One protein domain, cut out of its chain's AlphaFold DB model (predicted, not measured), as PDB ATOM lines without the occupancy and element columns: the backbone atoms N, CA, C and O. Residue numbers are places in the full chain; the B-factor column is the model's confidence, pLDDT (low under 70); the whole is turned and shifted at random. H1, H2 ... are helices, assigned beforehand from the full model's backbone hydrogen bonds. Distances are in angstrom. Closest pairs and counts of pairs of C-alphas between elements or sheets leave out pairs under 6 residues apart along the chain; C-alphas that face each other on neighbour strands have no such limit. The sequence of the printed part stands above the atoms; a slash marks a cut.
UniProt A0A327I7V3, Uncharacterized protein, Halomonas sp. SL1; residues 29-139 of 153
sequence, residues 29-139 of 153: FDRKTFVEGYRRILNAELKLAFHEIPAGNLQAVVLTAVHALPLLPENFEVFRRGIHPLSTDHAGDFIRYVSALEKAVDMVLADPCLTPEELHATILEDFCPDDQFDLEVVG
ATOM      1  N   PHE A  29      44.159  47.745  11.746       80.19
ATOM      2  CA  PHE A  29      42.941  47.567  10.960       80.19
ATOM      3  C   PHE A  29      43.283  46.987   9.587       80.19
ATOM      4  O   PHE A  29      42.799  45.907   9.251       80.19
ATOM      5  N   ASP A  30      44.221  47.608   8.874       77.88
ATOM      6  CA  ASP A  30      44.658  47.151   7.553       77.88
ATOM      7  C   ASP A  30      45.214  45.734   7.621       77.88
ATOM      8  O   ASP A  30      44.838  44.874   6.829       77.88
ATOM      9  N   ARG A  31      46.034  45.428   8.639       77.94
ATOM     10  CA  ARG A  31      46.542  44.065   8.875       77.94
ATOM     11  C   ARG A  31      45.420  43.024   8.933       77.94
ATOM     12  O   ARG A  31      45.598  41.944   8.375       77.94
ATOM     13  N   LYS A  32      44.284  43.331   9.571       79.38
ATOM     14  CA  LYS A  32      43.118  42.429   9.605       79.38
ATOM     15  C   LYS A  32      42.464  42.306   8.232       79.38
ATOM     16  O   LYS A  32      42.183  41.185   7.819       79.38
ATOM     17  N   THR A  33      42.275  43.419   7.523       79.50
ATOM     18  CA  THR A  33      41.734  43.433   6.153       79.50
ATOM     19  C   THR A  33      42.563  42.553   5.225       79.50
ATOM     20  O   THR A  33      42.019  41.741   4.485       79.50
ATOM     21  N   PHE A  34      43.889  42.635   5.324       76.69
ATOM     22  CA  PHE A  34      44.781  41.812   4.522       76.69
ATOM     23  C   PHE A  34      44.702  40.318   4.864       76.69
ATOM     24  O   PHE A  34      44.700  39.485   3.961       76.69
ATOM     25  N   VAL A  35      44.627  39.957   6.151       81.50
ATOM     26  CA  VAL A  35      44.450  38.553   6.568       81.50
ATOM     27  C   VAL A  35      43.126  37.996   6.048       81.50
ATOM     28  O   VAL A  35      43.084  36.876   5.540       81.50
ATOM     29  N   GLU A  36      42.056  38.783   6.136       83.88
ATOM     30  CA  GLU A  36      40.745  38.372   5.644       83.88
ATOM     31  C   GLU A  36      40.719  38.242   4.118       83.88
ATOM     32  O   GLU A  36      40.241  37.236   3.597       83.88
ATOM     33  N   GLY A  37      41.283  39.203   3.385       81.81
ATOM     34  CA  GLY A  37      41.359  39.113   1.928       81.81
ATOM     35  C   GLY A  37      42.209  37.929   1.456       81.81
ATOM     36  O   GLY A  37      41.825  37.241   0.516       81.81
ATOM     37  N   TYR A  38      43.291  37.592   2.166       82.31
ATOM     38  CA  TYR A  38      44.072  36.381   1.883       82.31
ATOM     39  C   TYR A  38      43.246  35.095   2.061       82.31
ATOM     40  O   TYR A  38      43.292  34.196   1.223       82.31
ATOM     41  N   ARG A  39      42.437  35.015   3.127       84.38
ATOM     42  CA  ARG A  39      41.516  33.889   3.356       84.38
ATOM     43  C   ARG A  39      40.485  33.757   2.230       84.38
ATOM     44  O   ARG A  39      40.162  32.645   1.822       84.38
ATOM     45  N   ARG A  40      39.980  34.882   1.731       87.12
ATOM     46  CA  ARG A  40      39.035  34.947   0.606       87.12
ATOM     47  C   ARG A  40      39.660  34.464  -0.706       87.12
ATOM     48  O   ARG A  40      39.048  33.641  -1.381       87.12
ATOM     49  N   ILE A  41      40.902  34.858  -0.998       84.88
ATOM     50  CA  ILE A  41      41.668  34.343  -2.150       84.88
ATOM     51  C   ILE A  41      41.810  32.818  -2.070       84.88
ATOM     52  O   ILE A  41      41.474  32.129  -3.027       84.88
ATOM     53  N   LEU A  42      42.221  32.279  -0.915       83.62
ATOM     54  CA  LEU A  42      42.323  30.826  -0.716       83.62
ATOM     55  C   LEU A  42      40.992  30.107  -0.979       83.62
ATOM     56  O   LEU A  42      40.968  29.041  -1.588       83.62
ATOM     57  N   ASN A  43      39.869  30.680  -0.539       87.50
ATOM     58  CA  ASN A  43      38.553  30.102  -0.809       87.50
ATOM     59  C   ASN A  43      38.205  30.129  -2.305       87.50
ATOM     60  O   ASN A  43      37.614  29.173  -2.803       87.50
ATOM     61  N   ALA A  44      38.560  31.201  -3.019       87.31
ATOM     62  CA  ALA A  44      38.369  31.308  -4.462       87.31
ATOM     63  C   ALA A  44      39.209  30.269  -5.225       87.31
ATOM     64  O   ALA A  44      38.679  29.583  -6.098       87.31
ATOM     65  N   GLU A  45      40.474  30.070  -4.837       83.25
ATOM     66  CA  GLU A  45      41.322  28.998  -5.382       83.25
ATOM     67  C   GLU A  45      40.706  27.618  -5.162       83.25
ATOM     68  O   GLU A  45      40.620  26.818  -6.093       83.25
ATOM     69  N   LEU A  46      40.234  27.344  -3.942       85.19
ATOM     70  CA  LEU A  46      39.595  26.072  -3.612       85.19
ATOM     71  C   LEU A  46      38.325  25.836  -4.437       85.19
ATOM     72  O   LEU A  46      38.110  24.713  -4.888       85.19
ATOM     73  N   LYS A  47      37.502  26.871  -4.659       87.50
ATOM     74  CA  LYS A  47      36.320  26.789  -5.531       87.50
ATOM     75  C   LYS A  47      36.721  26.421  -6.963       87.50
ATOM     76  O   LYS A  47      36.187  25.463  -7.512       87.50
ATOM     77  N   LEU A  48      37.667  27.150  -7.554       84.00
ATOM     78  CA  LEU A  48      38.121  26.908  -8.928       84.00
ATOM     79  C   LEU A  48      38.703  25.500  -9.090       84.00
ATOM     80  O   LEU A  48      38.338  24.789 -10.024       84.00
ATOM     81  N   ALA A  49      39.537  25.071  -8.139       82.75
ATOM     82  CA  ALA A  49      40.120  23.734  -8.124       82.75
ATOM     83  C   ALA A  49      39.055  22.635  -7.981       82.75
ATOM     84  O   ALA A  49      39.123  21.626  -8.677       82.75
ATOM     85  N   PHE A  50      38.058  22.830  -7.111       83.94
ATOM     86  CA  PHE A  50      36.952  21.884  -6.930       83.94
ATOM     87  C   PHE A  50      36.121  21.697  -8.208       83.94
ATOM     88  O   PHE A  50      35.636  20.598  -8.464       83.94
ATOM     89  N   HIS A  51      35.971  22.755  -9.005       81.38
ATOM     90  CA  HIS A  51      35.214  22.742 -10.257       81.38
ATOM     91  C   HIS A  51      36.075  22.488 -11.507       81.38
ATOM     92  O   HIS A  51      35.554  22.579 -12.615       81.38
ATOM     93  N   GLU A  52      37.366  22.176 -11.341       80.81
ATOM     94  CA  GLU A  52      38.325  21.938 -12.435       80.81
ATOM     95  C   GLU A  52      38.392  23.088 -13.464       80.81
ATOM     96  O   GLU A  52      38.706  22.881 -14.638       80.81
ATOM     97  N   ILE A  53      38.114  24.320 -13.024       72.56
ATOM     98  CA  ILE A  53      38.107  25.503 -13.888       72.56
ATOM     99  C   ILE A  53      39.542  26.001 -14.111       72.56
ATOM    100  O   ILE A  53      40.252  26.269 -13.135       72.56
ATOM    101  N   PRO A  54      39.978  26.187 -15.371       65.31
ATOM    102  CA  PRO A  54      41.269  26.790 -15.662       65.31
ATOM    103  C   PRO A  54      41.270  28.280 -15.294       65.31
ATOM    104  O   PRO A  54      40.416  29.041 -15.743       65.31
ATOM    105  N   ALA A  55      42.238  28.705 -14.481       64.94
ATOM    106  CA  ALA A  55      42.289  30.061 -13.921       64.94
ATOM    107  C   ALA A  55      43.655  30.753 -14.071       64.94
ATOM    108  O   ALA A  55      43.883  31.808 -13.481       64.94
ATOM    109  N   GLY A  56      44.565  30.186 -14.865       68.00
ATOM    110  CA  GLY A  56      45.945  30.670 -14.987       68.00
ATOM    111  C   GLY A  56      46.065  32.102 -15.507       68.00
ATOM    112  O   GLY A  56      47.000  32.808 -15.140       68.00
ATOM    113  N   ASN A  57      45.103  32.572 -16.302       77.19
ATOM    114  CA  ASN A  57      45.058  33.952 -16.780       77.19
ATOM    115  C   ASN A  57      43.902  34.789 -16.191       77.19
ATOM    116  O   ASN A  57      43.828  35.990 -16.449       77.19
ATOM    117  N   LEU A  58      43.061  34.190 -15.336       83.00
ATOM    118  CA  LEU A  58      41.907  34.834 -14.695       83.00
ATOM    119  C   LEU A  58      42.326  36.065 -13.895       83.00
ATOM    120  O   LEU A  58      41.755  37.147 -14.020       83.00
ATOM    121  N   GLN A  59      43.369  35.908 -13.088       80.75
ATOM    122  CA  GLN A  59      43.881  37.005 -12.290       80.75
ATOM    123  C   GLN A  59      44.397  38.160 -13.152       80.75
ATOM    124  O   GLN A  59      44.186  39.311 -12.785       80.75
ATOM    125  N   ALA A  60      45.067  37.877 -14.271       80.94
ATOM    126  CA  ALA A  60      45.560  38.933 -15.148       80.94
ATOM    127  C   ALA A  60      44.393  39.771 -15.688       80.94
ATOM    128  O   ALA A  60      44.464  40.992 -15.619       80.94
ATOM    129  N   VAL A  61      43.288  39.131 -16.095       85.56
ATOM    130  CA  VAL A  61      42.058  39.830 -16.512       85.56
ATOM    131  C   VAL A  61      41.526  40.737 -15.401       85.56
ATOM    132  O   VAL A  61      41.287  41.923 -15.631       85.56
ATOM    133  N   VAL A  62      41.385  40.197 -14.186       86.75
ATOM    134  CA  VAL A  62      40.873  40.940 -13.022       86.75
ATOM    135  C   VAL A  62      41.761  42.141 -12.703       86.75
ATOM    136  O   VAL A  62      41.253  43.233 -12.467       86.75
ATOM    137  N   LEU A  63      43.082  41.964 -12.715       81.00
ATOM    138  CA  LEU A  63      44.033  43.044 -12.459       81.00
ATOM    139  C   LEU A  63      43.969  44.117 -13.543       81.00
ATOM    140  O   LEU A  63      43.893  45.299 -13.221       81.00
ATOM    141  N   THR A  64      43.940  43.724 -14.817       81.62
ATOM    142  CA  THR A  64      43.788  44.664 -15.932       81.62
ATOM    143  C   THR A  64      42.509  45.494 -15.785       81.62
ATOM    144  O   THR A  64      42.559  46.711 -15.956       81.62
ATOM    145  N   ALA A  65      41.392  44.874 -15.397       84.06
ATOM    146  CA  ALA A  65      40.111  45.554 -15.209       84.06
ATOM    147  C   ALA A  65      40.090  46.485 -13.982       84.06
ATOM    148  O   ALA A  65      39.741  47.655 -14.102       84.06
ATOM    149  N   VAL A  66      40.535  46.016 -12.812       80.94
ATOM    150  CA  VAL A  66      40.575  46.813 -11.566       80.94
ATOM    151  C   VAL A  66      41.504  48.035 -11.682       80.94
ATOM    152  O   VAL A  66      41.310  49.042 -10.992       80.94
ATOM    153  N   HIS A  67      42.502  47.968 -12.567       75.62
ATOM    154  CA  HIS A  67      43.391  49.084 -12.898       75.62
ATOM    155  C   HIS A  67      42.900  49.970 -14.048       75.62
ATOM    156  O   HIS A  67      43.634  50.868 -14.452       75.62
ATOM    157  N   ALA A  68      41.687  49.752 -14.562       77.38
ATOM    158  CA  ALA A  68      41.119  50.509 -15.678       77.38
ATOM    159  C   ALA A  68      41.971  50.465 -16.959       77.38
ATOM    160  O   ALA A  68      41.938  51.379 -17.785       77.38
ATOM    161  N   LEU A  69      42.774  49.413 -17.125       78.31
ATOM    162  CA  LEU A  69      43.653  49.275 -18.276       78.31
ATOM    163  C   LEU A  69      42.891  48.615 -19.426       78.31
ATOM    164  O   LEU A  69      42.106  47.688 -19.197       78.31
ATOM    165  N   PRO A  70      43.134  49.038 -20.678       81.06
ATOM    166  CA  PRO A  70      42.559  48.355 -21.822       81.06
ATOM    167  C   PRO A  70      43.130  46.935 -21.902       81.06
ATOM    168  O   PRO A  70      44.318  46.721 -21.628       81.06
ATOM    169  N   LEU A  71      42.289  45.973 -22.294       81.88
ATOM    170  CA  LEU A  71      42.664  44.567 -22.458       81.88
ATOM    171  C   LEU A  71      43.498  44.365 -23.735       81.88
ATOM    172  O   LEU A  71      43.063  43.778 -24.721       81.88
ATOM    173  N   LEU A  72      44.709  44.914 -23.721       82.06
ATOM    174  CA  LEU A  72      45.716  44.750 -24.761       82.06
ATOM    175  C   LEU A  72      46.720  43.666 -24.339       82.06
ATOM    176  O   LEU A  72      47.015  43.562 -23.141       82.06
ATOM    177  N   PRO A  73      47.291  42.891 -25.284       80.12
ATOM    178  CA  PRO A  73      48.258  41.840 -24.969       80.12
ATOM    179  C   PRO A  73      49.417  42.319 -24.088       80.12
ATOM    180  O   PRO A  73      49.876  41.588 -23.218       80.12
ATOM    181  N   GLU A  74      49.879  43.552 -24.278       78.25
ATOM    182  CA  GLU A  74      50.984  44.149 -23.531       78.25
ATOM    183  C   GLU A  74      50.621  44.361 -22.056       78.25
ATOM    184  O   GLU A  74      51.377  43.955 -21.173       78.25
ATOM    185  N   ASN A  75      49.440  44.927 -21.782       74.00
ATOM    186  CA  ASN A  75      48.938  45.155 -20.422       74.00
ATOM    187  C   ASN A  75      48.646  43.835 -19.710       74.00
ATOM    188  O   ASN A  75      48.947  43.663 -18.528       74.00
ATOM    189  N   PHE A  76      48.087  42.885 -20.452       74.81
ATOM    190  CA  PHE A  76      47.810  41.550 -19.957       74.81
ATOM    191  C   PHE A  76      49.095  40.804 -19.581       74.81
ATOM    192  O   PHE A  76      49.174  40.191 -18.516       74.81
ATOM    193  N   GLU A  77      50.143  40.909 -20.406       75.06
ATOM    194  CA  GLU A  77      51.444  40.293 -20.132       75.06
ATOM    195  C   GLU A  77      52.133  40.846 -18.886       75.06
ATOM    196  O   GLU A  77      52.833  40.094 -18.203       75.06
ATOM    197  N   VAL A  78      51.942  42.129 -18.569       72.44
ATOM    198  CA  VAL A  78      52.511  42.742 -17.362       72.44
ATOM    199  C   VAL A  78      52.019  42.025 -16.101       72.44
ATOM    200  O   VAL A  78      52.831  41.670 -15.238       72.44
ATOM    201  N   PHE A  79      50.718  41.740 -16.023       73.69
ATOM    202  CA  PHE A  79      50.133  41.018 -14.891       73.69
ATOM    203  C   PHE A  79      50.339  39.508 -14.984       73.69
ATOM    204  O   PHE A  79      50.659  38.880 -13.977       73.69
ATOM    205  N   ARG A  80      50.249  38.920 -16.185       70.81
ATOM    206  CA  ARG A  80      50.477  37.479 -16.386       70.81
ATOM    207  C   ARG A  80      51.883  37.048 -15.968       70.81
ATOM    208  O   ARG A  80      52.082  35.936 -15.497       70.81
ATOM    209  N   ARG A  81      52.877  37.923 -16.124       68.00
ATOM    210  CA  ARG A  81      54.266  37.643 -15.730       68.00
ATOM    211  C   ARG A  81      54.572  37.989 -14.272       68.00
ATOM    212  O   ARG A  81      55.714  37.817 -13.855       68.00
ATOM    213  N   GLY A  82      53.602  38.518 -13.522       59.62
ATOM    214  CA  GLY A  82      53.819  39.022 -12.164       59.62
ATOM    215  C   GLY A  82      54.845  40.161 -12.097       59.62
ATOM    216  O   GLY A  82      55.438  40.379 -11.045       59.62
ATOM    217  N   ILE A  83      55.090  40.860 -13.217       53.03
ATOM    218  CA  ILE A  83      56.076  41.953 -13.308       53.03
ATOM    219  C   ILE A  83      55.577  43.175 -12.535       53.03
ATOM    220  O   ILE A  83      56.383  43.904 -11.962       53.03
ATOM    221  N   HIS A  84      54.257  43.352 -12.466       50.38
ATOM    222  CA  HIS A  84      53.627  44.255 -11.518       50.38
ATOM    223  C   HIS A  84      52.852  43.454 -10.479       50.38
ATOM    224  O   HIS A  84      51.698  43.087 -10.718       50.38
ATOM    225  N   PRO A  85      53.438  43.188  -9.303       49.56
ATOM    226  CA  PRO A  85      52.589  42.977  -8.154       49.56
ATOM    227  C   PRO A  85      51.779  44.260  -7.962       49.56
ATOM    228  O   PRO A  85      52.321  45.366  -8.036       49.56
ATOM    229  N   LEU A  86      50.479  44.121  -7.722       53.12
ATOM    230  CA  LEU A  86      49.721  45.150  -7.018       53.12
ATOM    231  C   LEU A  86      50.563  45.543  -5.789       53.12
ATOM    232  O   LEU A  86      50.674  44.765  -4.841       53.12
ATOM    233  N   SER A  87      51.209  46.709  -5.811       50.16
ATOM    234  CA  SER A  87      51.749  47.300  -4.590       50.16
ATOM    235  C   SER A  87      50.533  47.814  -3.842       50.16
ATOM    236  O   SER A  87      50.099  48.943  -4.042       50.16
ATOM    237  N   THR A  88      49.886  46.946  -3.066       52.81
ATOM    238  CA  THR A  88      48.778  47.368  -2.208       52.81
ATOM    239  C   THR A  88      49.371  47.997  -0.959       52.81
ATOM    240  O   THR A  88      49.277  47.438   0.137       52.81
ATOM    241  N   ASP A  89      50.014  49.150  -1.126       52.97
ATOM    242  CA  ASP A  89      50.375  50.010   0.002       52.97
ATOM    243  C   ASP A  89      49.105  50.424   0.771       52.97
ATOM    244  O   ASP A  89      49.158  50.729   1.962       52.97
ATOM    245  N   HIS A  90      47.940  50.316   0.116       64.69
ATOM    246  CA  HIS A  90      46.623  50.538   0.681       64.69
ATOM    247  C   HIS A  90      45.750  49.264   0.737       64.69
ATOM    248  O   HIS A  90      45.665  48.479  -0.212       64.69
ATOM    249  N   ALA A  91      45.065  49.049   1.866       69.06
ATOM    250  CA  ALA A  91      44.211  47.876   2.089       69.06
ATOM    251  C   ALA A  91      42.911  47.888   1.260       69.06
ATOM    252  O   ALA A  91      42.337  46.825   1.006       69.06
ATOM    253  N   GLY A  92      42.465  49.068   0.822       70.88
ATOM    254  CA  GLY A  92      41.325  49.257  -0.082       70.88
ATOM    255  C   GLY A  92      41.547  48.610  -1.452       70.88
ATOM    256  O   GLY A  92      40.705  47.862  -1.936       70.88
ATOM    257  N   ASP A  93      42.728  48.789  -2.039       72.88
ATOM    258  CA  ASP A  93      43.101  48.232  -3.346       72.88
ATOM    259  C   ASP A  93      43.133  46.715  -3.279       72.88
ATOM    260  O   ASP A  93      42.634  46.029  -4.170       72.88
ATOM    261  N   PHE A  94      43.668  46.198  -2.170       76.38
ATOM    262  CA  PHE A  94      43.690  44.773  -1.900       76.38
ATOM    263  C   PHE A  94      42.278  44.205  -1.785       76.38
ATOM    264  O   PHE A  94      41.966  43.222  -2.451       76.38
ATOM    265  N   ILE A  95      41.401  44.814  -0.981       78.69
ATOM    266  CA  ILE A  95      40.050  44.276  -0.791       78.69
ATOM    267  C   ILE A  95      39.184  44.420  -2.048       78.69
ATOM    268  O   ILE A  95      38.340  43.558  -2.305       78.69
ATOM    269  N   ARG A  96      39.422  45.457  -2.858       79.88
ATOM    270  CA  ARG A  96      38.802  45.645  -4.172       79.88
ATOM    271  C   ARG A  96      39.224  44.545  -5.137       79.88
ATOM    272  O   ARG A  96      38.358  43.884  -5.698       79.88
ATOM    273  N   TYR A  97      40.528  44.283  -5.251       83.00
ATOM    274  CA  TYR A  97      41.048  43.169  -6.045       83.00
ATOM    275  C   TYR A  97      40.449  41.826  -5.603       83.00
ATOM    276  O   TYR A  97      39.943  41.078  -6.433       83.00
ATOM    277  N   VAL A  98      40.442  41.542  -4.296       84.25
ATOM    278  CA  VAL A  98      39.867  40.304  -3.745       84.25
ATOM    279  C   VAL A  98      38.385  40.175  -4.105       84.25
ATOM    280  O   VAL A  98      37.934  39.095  -4.478       84.25
ATOM    281  N   SER A  99      37.620  41.264  -4.010       88.44
ATOM    282  CA  SER A  99      36.184  41.248  -4.312       88.44
ATOM    283  C   SER A  99      35.915  41.077  -5.810       88.44
ATOM    284  O   SER A  99      35.025  40.316  -6.187       88.44
ATOM    285  N   ALA A 100      36.723  41.711  -6.662       89.00
ATOM    286  CA  ALA A 100      36.680  41.519  -8.107       89.00
ATOM    287  C   ALA A 100      37.036  40.079  -8.498       89.00
ATOM    288  O   ALA A 100      36.368  39.478  -9.336       89.00
ATOM    289  N   LEU A 101      38.041  39.491  -7.842       88.25
ATOM    290  CA  LEU A 101      38.423  38.099  -8.049       88.25
ATOM    291  C   LEU A 101      37.293  37.138  -7.668       88.25
ATOM    292  O   LEU A 101      37.002  36.222  -8.429       88.25
ATOM    293  N   GLU A 102      36.643  37.335  -6.521       91.12
ATOM    294  CA  GLU A 102      35.503  36.505  -6.115       91.12
ATOM    295  C   GLU A 102      34.353  36.582  -7.124       91.12
ATOM    296  O   GLU A 102      33.821  35.538  -7.505       91.12
ATOM    297  N   LYS A 103      34.023  37.788  -7.611       92.31
ATOM    298  CA  LYS A 103      33.018  37.955  -8.670       92.31
ATOM    299  C   LYS A 103      33.428  37.208  -9.936       92.31
ATOM    300  O   LYS A 103      32.619  36.479 -10.498       92.31
ATOM    301  N   ALA A 104      34.686  37.342 -10.348       90.94
ATOM    302  CA  ALA A 104      35.206  36.661 -11.522       90.94
ATOM    303  C   ALA A 104      35.129  35.133 -11.394       90.94
ATOM    304  O   ALA A 104      34.713  34.460 -12.334       90.94
ATOM    305  N   VAL A 105      35.455  34.579 -10.222       90.12
ATOM    306  CA  VAL A 105      35.288  33.144  -9.947       90.12
ATOM    307  C   VAL A 105      33.828  32.728 -10.085       90.12
ATOM    308  O   VAL A 105      33.540  31.760 -10.783       90.12
ATOM    309  N   ASP A 106      32.902  33.450  -9.455       92.12
ATOM    310  CA  ASP A 106      31.482  33.102  -9.510       92.12
ATOM    311  C   ASP A 106      30.924  33.199 -10.950       92.12
ATOM    312  O   ASP A 106      30.101  32.372 -11.343       92.12
ATOM    313  N   MET A 107      31.420  34.139 -11.768       91.88
ATOM    314  CA  MET A 107      31.066  34.255 -13.189       91.88
ATOM    315  C   MET A 107      31.554  33.064 -14.018       91.88
ATOM    316  O   MET A 107      30.763  32.480 -14.750       91.88
ATOM    317  N   VAL A 108      32.823  32.669 -13.886       88.81
ATOM    318  CA  VAL A 108      33.377  31.541 -14.661       88.81
ATOM    319  C   VAL A 108      32.778  30.204 -14.214       88.81
ATOM    320  O   VAL A 108      32.623  29.284 -15.012       88.81
ATOM    321  N   LEU A 109      32.382  30.083 -12.945       88.19
ATOM    322  CA  LEU A 109      31.622  28.925 -12.469       88.19
ATOM    323  C   LEU A 109      30.215  28.856 -13.072       88.19
ATOM    324  O   LEU A 109      29.710  27.758 -13.311       88.19
ATOM    325  N   ALA A 110      29.575  30.007 -13.288       90.75
ATOM    326  CA  ALA A 110      28.268  30.082 -13.930       90.75
ATOM    327  C   ALA A 110      28.354  29.843 -15.446       90.75
ATOM    328  O   ALA A 110      27.467  29.197 -16.006       90.75
ATOM    329  N   ASP A 111      29.420  30.327 -16.087       88.88
ATOM    330  CA  ASP A 111      29.698  30.149 -17.510       88.88
ATOM    331  C   ASP A 111      31.185  29.822 -17.763       88.88
ATOM    332  O   ASP A 111      32.021  30.721 -17.885       88.88
ATOM    333  N   PRO A 112      31.540  28.530 -17.885       80.44
ATOM    334  CA  PRO A 112      32.912  28.111 -18.174       80.44
ATOM    335  C   PRO A 112      33.428  28.521 -19.563       80.44
ATOM    336  O   PRO A 112      34.624  28.393 -19.821       80.44
ATOM    337  N   CYS A 113      32.548  28.970 -20.464       82.50
ATOM    338  CA  CYS A 113      32.910  29.440 -21.802       82.50
ATOM    339  C   CYS A 113      33.181  30.950 -21.848       82.50
ATOM    340  O   CYS A 113      33.501  31.461 -22.922       82.50
ATOM    341  N   LEU A 114      33.054  31.645 -20.713       86.25
ATOM    342  CA  LEU A 114      33.237  33.086 -20.616       86.25
ATOM    343  C   LEU A 114      34.623  33.504 -21.117       86.25
ATOM    344  O   LEU A 114      35.658  32.971 -20.700       86.25
ATOM    345  N   THR A 115      34.641  34.490 -22.004       87.75
ATOM    346  CA  THR A 115      35.886  35.002 -22.569       87.75
ATOM    347  C   THR A 115      36.582  35.975 -21.608       87.75
ATOM    348  O   THR A 115      35.932  36.637 -20.790       87.75
ATOM    349  N   PRO A 116      37.913  36.136 -21.720       87.31
ATOM    350  CA  PRO A 116      38.642  37.190 -21.013       87.31
ATOM    351  C   PRO A 116      38.079  38.602 -21.246       87.31
ATOM    352  O   PRO A 116      38.112  39.423 -20.333       87.31
ATOM    353  N   GLU A 117      37.551  38.881 -22.438       89.44
ATOM    354  CA  GLU A 117      36.964  40.174 -22.814       89.44
ATOM    355  C   GLU A 117      35.650  40.453 -22.069       89.44
ATOM    356  O   GLU A 117      35.487  41.523 -21.483       89.44
ATOM    357  N   GLU A 118      34.732  39.483 -22.032       90.06
ATOM    358  CA  GLU A 118      33.455  39.606 -21.311       90.06
ATOM    359  C   GLU A 118      33.666  39.744 -19.803       90.06
ATOM    360  O   GLU A 118      33.005  40.542 -19.125       90.06
ATOM    361  N   LEU A 119      34.628  38.985 -19.276       89.81
ATOM    362  CA  LEU A 119      35.016  39.075 -17.883       89.81
ATOM    363  C   LEU A 119      35.633  40.444 -17.564       89.81
ATOM    364  O   LEU A 119      35.246  41.066 -16.576       89.81
ATOM    365  N   HIS A 120      36.565  40.926 -18.396       90.56
ATOM    366  CA  HIS A 120      37.190  42.243 -18.233       90.56
ATOM    367  C   HIS A 120      36.147  43.354 -18.201       90.56
ATOM    368  O   HIS A 120      36.154  44.146 -17.262       90.56
ATOM    369  N   ALA A 121      35.228  43.369 -19.170       89.75
ATOM    370  CA  ALA A 121      34.202  44.400 -19.280       89.75
ATOM    371  C   ALA A 121      33.311  44.468 -18.031       89.75
ATOM    372  O   ALA A 121      33.057  45.554 -17.517       89.75
ATOM    373  N   THR A 122      32.902  43.309 -17.506       90.38
ATOM    374  CA  THR A 122      32.059  43.242 -16.303       90.38
ATOM    375  C   THR A 122      32.818  43.725 -15.067       90.38
ATOM    376  O   THR A 122      32.337  44.569 -14.321       90.38
ATOM    377  N   ILE A 123      34.041  43.228 -14.852       90.44
ATOM    378  CA  ILE A 123      34.845  43.639 -13.694       90.44
ATOM    379  C   ILE A 123      35.198  45.130 -13.761       90.44
ATOM    380  O   ILE A 123      35.227  45.792 -12.725       90.44
ATOM    381  N   LEU A 124      35.459  45.656 -14.960       85.56
ATOM    382  CA  LEU A 124      35.714  47.075 -15.172       85.56
ATOM    383  C   LEU A 124      34.498  47.904 -14.742       85.56
ATOM    384  O   LEU A 124      34.666  48.832 -13.966       85.56
ATOM    385  N   GLU A 125      33.290  47.541 -15.176       85.50
ATOM    386  CA  GLU A 125      32.056  48.254 -14.817       85.50
ATOM    387  C   GLU A 125      31.794  48.274 -13.301       85.50
ATOM    388  O   GLU A 125      31.383  49.292 -12.756       85.50
ATOM    389  N   ASP A 126      32.056  47.169 -12.597       83.31
ATOM    390  CA  ASP A 126      31.721  47.053 -11.171       83.31
ATOM    391  C   ASP A 126      32.810  47.549 -10.203       83.31
ATOM    392  O   ASP A 126      32.518  47.833  -9.038       83.31
ATOM    393  N   PHE A 127      34.080  47.554 -10.625       78.50
ATOM    394  CA  PHE A 127      35.227  47.773  -9.729       78.50
ATOM    395  C   PHE A 127      36.202  48.856 -10.205       78.50
ATOM    396  O   PHE A 127      37.160  49.170  -9.482       78.50
ATOM    397  N   CYS A 128      35.992  49.435 -11.387       70.31
ATOM    398  CA  CYS A 128      36.694  50.648 -11.781       70.31
ATOM    399  C   CYS A 128      36.064  51.848 -11.062       70.31
ATOM    400  O   CYS A 128      34.861  52.049 -11.169       70.31
ATOM    401  N   PRO A 129      36.840  52.649 -10.319       62.03
ATOM    402  CA  PRO A 129      36.333  53.874  -9.726       62.03
ATOM    403  C   PRO A 129      36.028  54.881 -10.840       62.03
ATOM    404  O   PRO A 129      36.867  55.102 -11.717       62.03
ATOM    405  N   ASP A 130      34.834  55.470 -10.793       55.41
ATOM    406  CA  ASP A 130      34.322  56.386 -11.819       55.41
ATOM    407  C   ASP A 130      34.922  57.798 -11.705       55.41
ATOM    408  O   ASP A 130      34.949  58.546 -12.686       55.41
ATOM    409  N   ASP A 131      35.442  58.178 -10.529       47.41
ATOM    410  CA  ASP A 131      36.121  59.457 -10.333       47.41
ATOM    411  C   ASP A 131      37.286  59.428  -9.311       47.41
ATOM    412  O   ASP A 131      37.563  58.453  -8.606       47.41
ATOM    413  N   GLN A 132      38.017  60.546  -9.262       42.31
ATOM    414  CA  GLN A 132      39.143  60.776  -8.350       42.31
ATOM    415  C   GLN A 132      38.731  60.874  -6.868       42.31
ATOM    416  O   GLN A 132      39.567  60.646  -5.996       42.31
ATOM    417  N   PHE A 133      37.468  61.191  -6.575       38.03
ATOM    418  CA  PHE A 133      36.918  61.244  -5.220       38.03
ATOM    419  C   PHE A 133      36.589  59.844  -4.684       38.03
ATOM    420  O   PHE A 133      36.862  59.568  -3.517       38.03
ATOM    421  N   ASP A 134      36.100  58.932  -5.523       45.06
ATOM    422  CA  ASP A 134      35.932  57.513  -5.206       45.06
ATOM    423  C   ASP A 134      37.289  56.857  -4.932       45.06
ATOM    424  O   ASP A 134      37.429  56.059  -4.001       45.06
ATOM    425  N   LEU A 135      38.331  57.266  -5.665       45.06
ATOM    426  CA  LEU A 135      39.708  56.862  -5.387       45.06
ATOM    427  C   LEU A 135      40.168  57.300  -3.983       45.06
ATOM    428  O   LEU A 135      40.732  56.480  -3.261       45.06
ATOM    429  N   GLU A 136      39.877  58.528  -3.544       39.81
ATOM    430  CA  GLU A 136      40.251  59.032  -2.209       39.81
ATOM    431  C   GLU A 136      39.409  58.442  -1.061       39.81
ATOM    432  O   GLU A 136      39.939  58.176   0.018       39.81
ATOM    433  N   VAL A 137      38.112  58.192  -1.279       41.59
ATOM    434  CA  VAL A 137      37.195  57.632  -0.265       41.59
ATOM    435  C   VAL A 137      37.445  56.138  -0.030       41.59
ATOM    436  O   VAL A 137      37.320  55.659   1.101       41.59
ATOM    437  N   VAL A 138      37.840  55.402  -1.071       41.09
ATOM    438  CA  VAL A 138      38.207  53.974  -0.997       41.09
ATOM    439  C   VAL A 138      39.715  53.795  -0.716       41.09
ATOM    440  O   VAL A 138      40.176  52.690  -0.415       41.09
ATOM    441  N   GLY A 139      40.475  54.899  -0.747       38.31
ATOM    442  CA  GLY A 139      41.926  54.998  -0.551       38.31
ATOM    443  C   GLY A 139      42.760  54.320  -1.644       38.31
ATOM    444  O   GLY A 139      43.913  53.957  -1.441       38.31
TER     445      GLY A 139
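Overview. This is residues 29 to 139 of the 153 residues of an uncharacterized protein of Halomonas sp. SL1 (UniProt A0A327I7V3). Two long helices, H1 and H4, lie side by side and run the same way; the shorter H2 and H5 pack across H4 on its side away from H1, with H3 beyond H2. H6 sits off the first end of H4, and H1 packs on H4 alone. The 111 printed residues hold six named helices, H1 to H6 in chain order, and no named strand: all helix, mostly in crossed packing. The whole is compact and rounded, with a radius of gyration of the C-alphas of 13.7 A and spans of 36 by 30 by 25 A.

Along the chain. Find C-alpha 29 at (42.941, 47.567, 10.960); from there H1, residues 29 to 50, runs 31.9 A. H4, residues 91 to 110, runs 28.8 A and ends at C-alpha 110, (28.268, 30.082, -13.930). H2 is residues 58 to 66, 12.5 A; H5 is 116 to 127, 15.8 A; H3 is 73 to 80, 9.9 A. H6, residues 132 to 138, 10.1 A, ends at C-alpha 138, (38.207, 53.974, -0.997).

Arrangement. Start at H1, which touches H4 at a shallow tilt of 17 degrees, closest at the C-alphas of Asp 30 and Ala 91, 5.5 A. H4 touches H2 with residues 96 to 104 alone, closest at C-alphas 101 and 62, 6.2 A, at a steep tilt of 52 degrees. H4 and H5 form a helical hairpin, closest at C-alphas 100 and 123, 6.3 A. H2 touches H5, with C-alphas 65 and 124 closest at 4.7 A. H3 touches H2, C-alphas 79 and 60 closest at 5.0 A, at a steep tilt of 68 degrees, only just short of perpendicular. H6 is close to H4 but not clearly touching, C-alphas 138 and 92 closest at 5.7 A. Every O i to N i+4 pair is within hydrogen-bond range in H1, H2, H4, H5 and H6, and 3 of 4 in H3.

Size, cuts and confidence. The farthest C-alphas, Glu 52 and Phe 133, are 40.0 A apart. The printed part has no cut and no long link. Look for pLDDT under 70 at residues 54 to 56, 81 to 91 and 129 to 139.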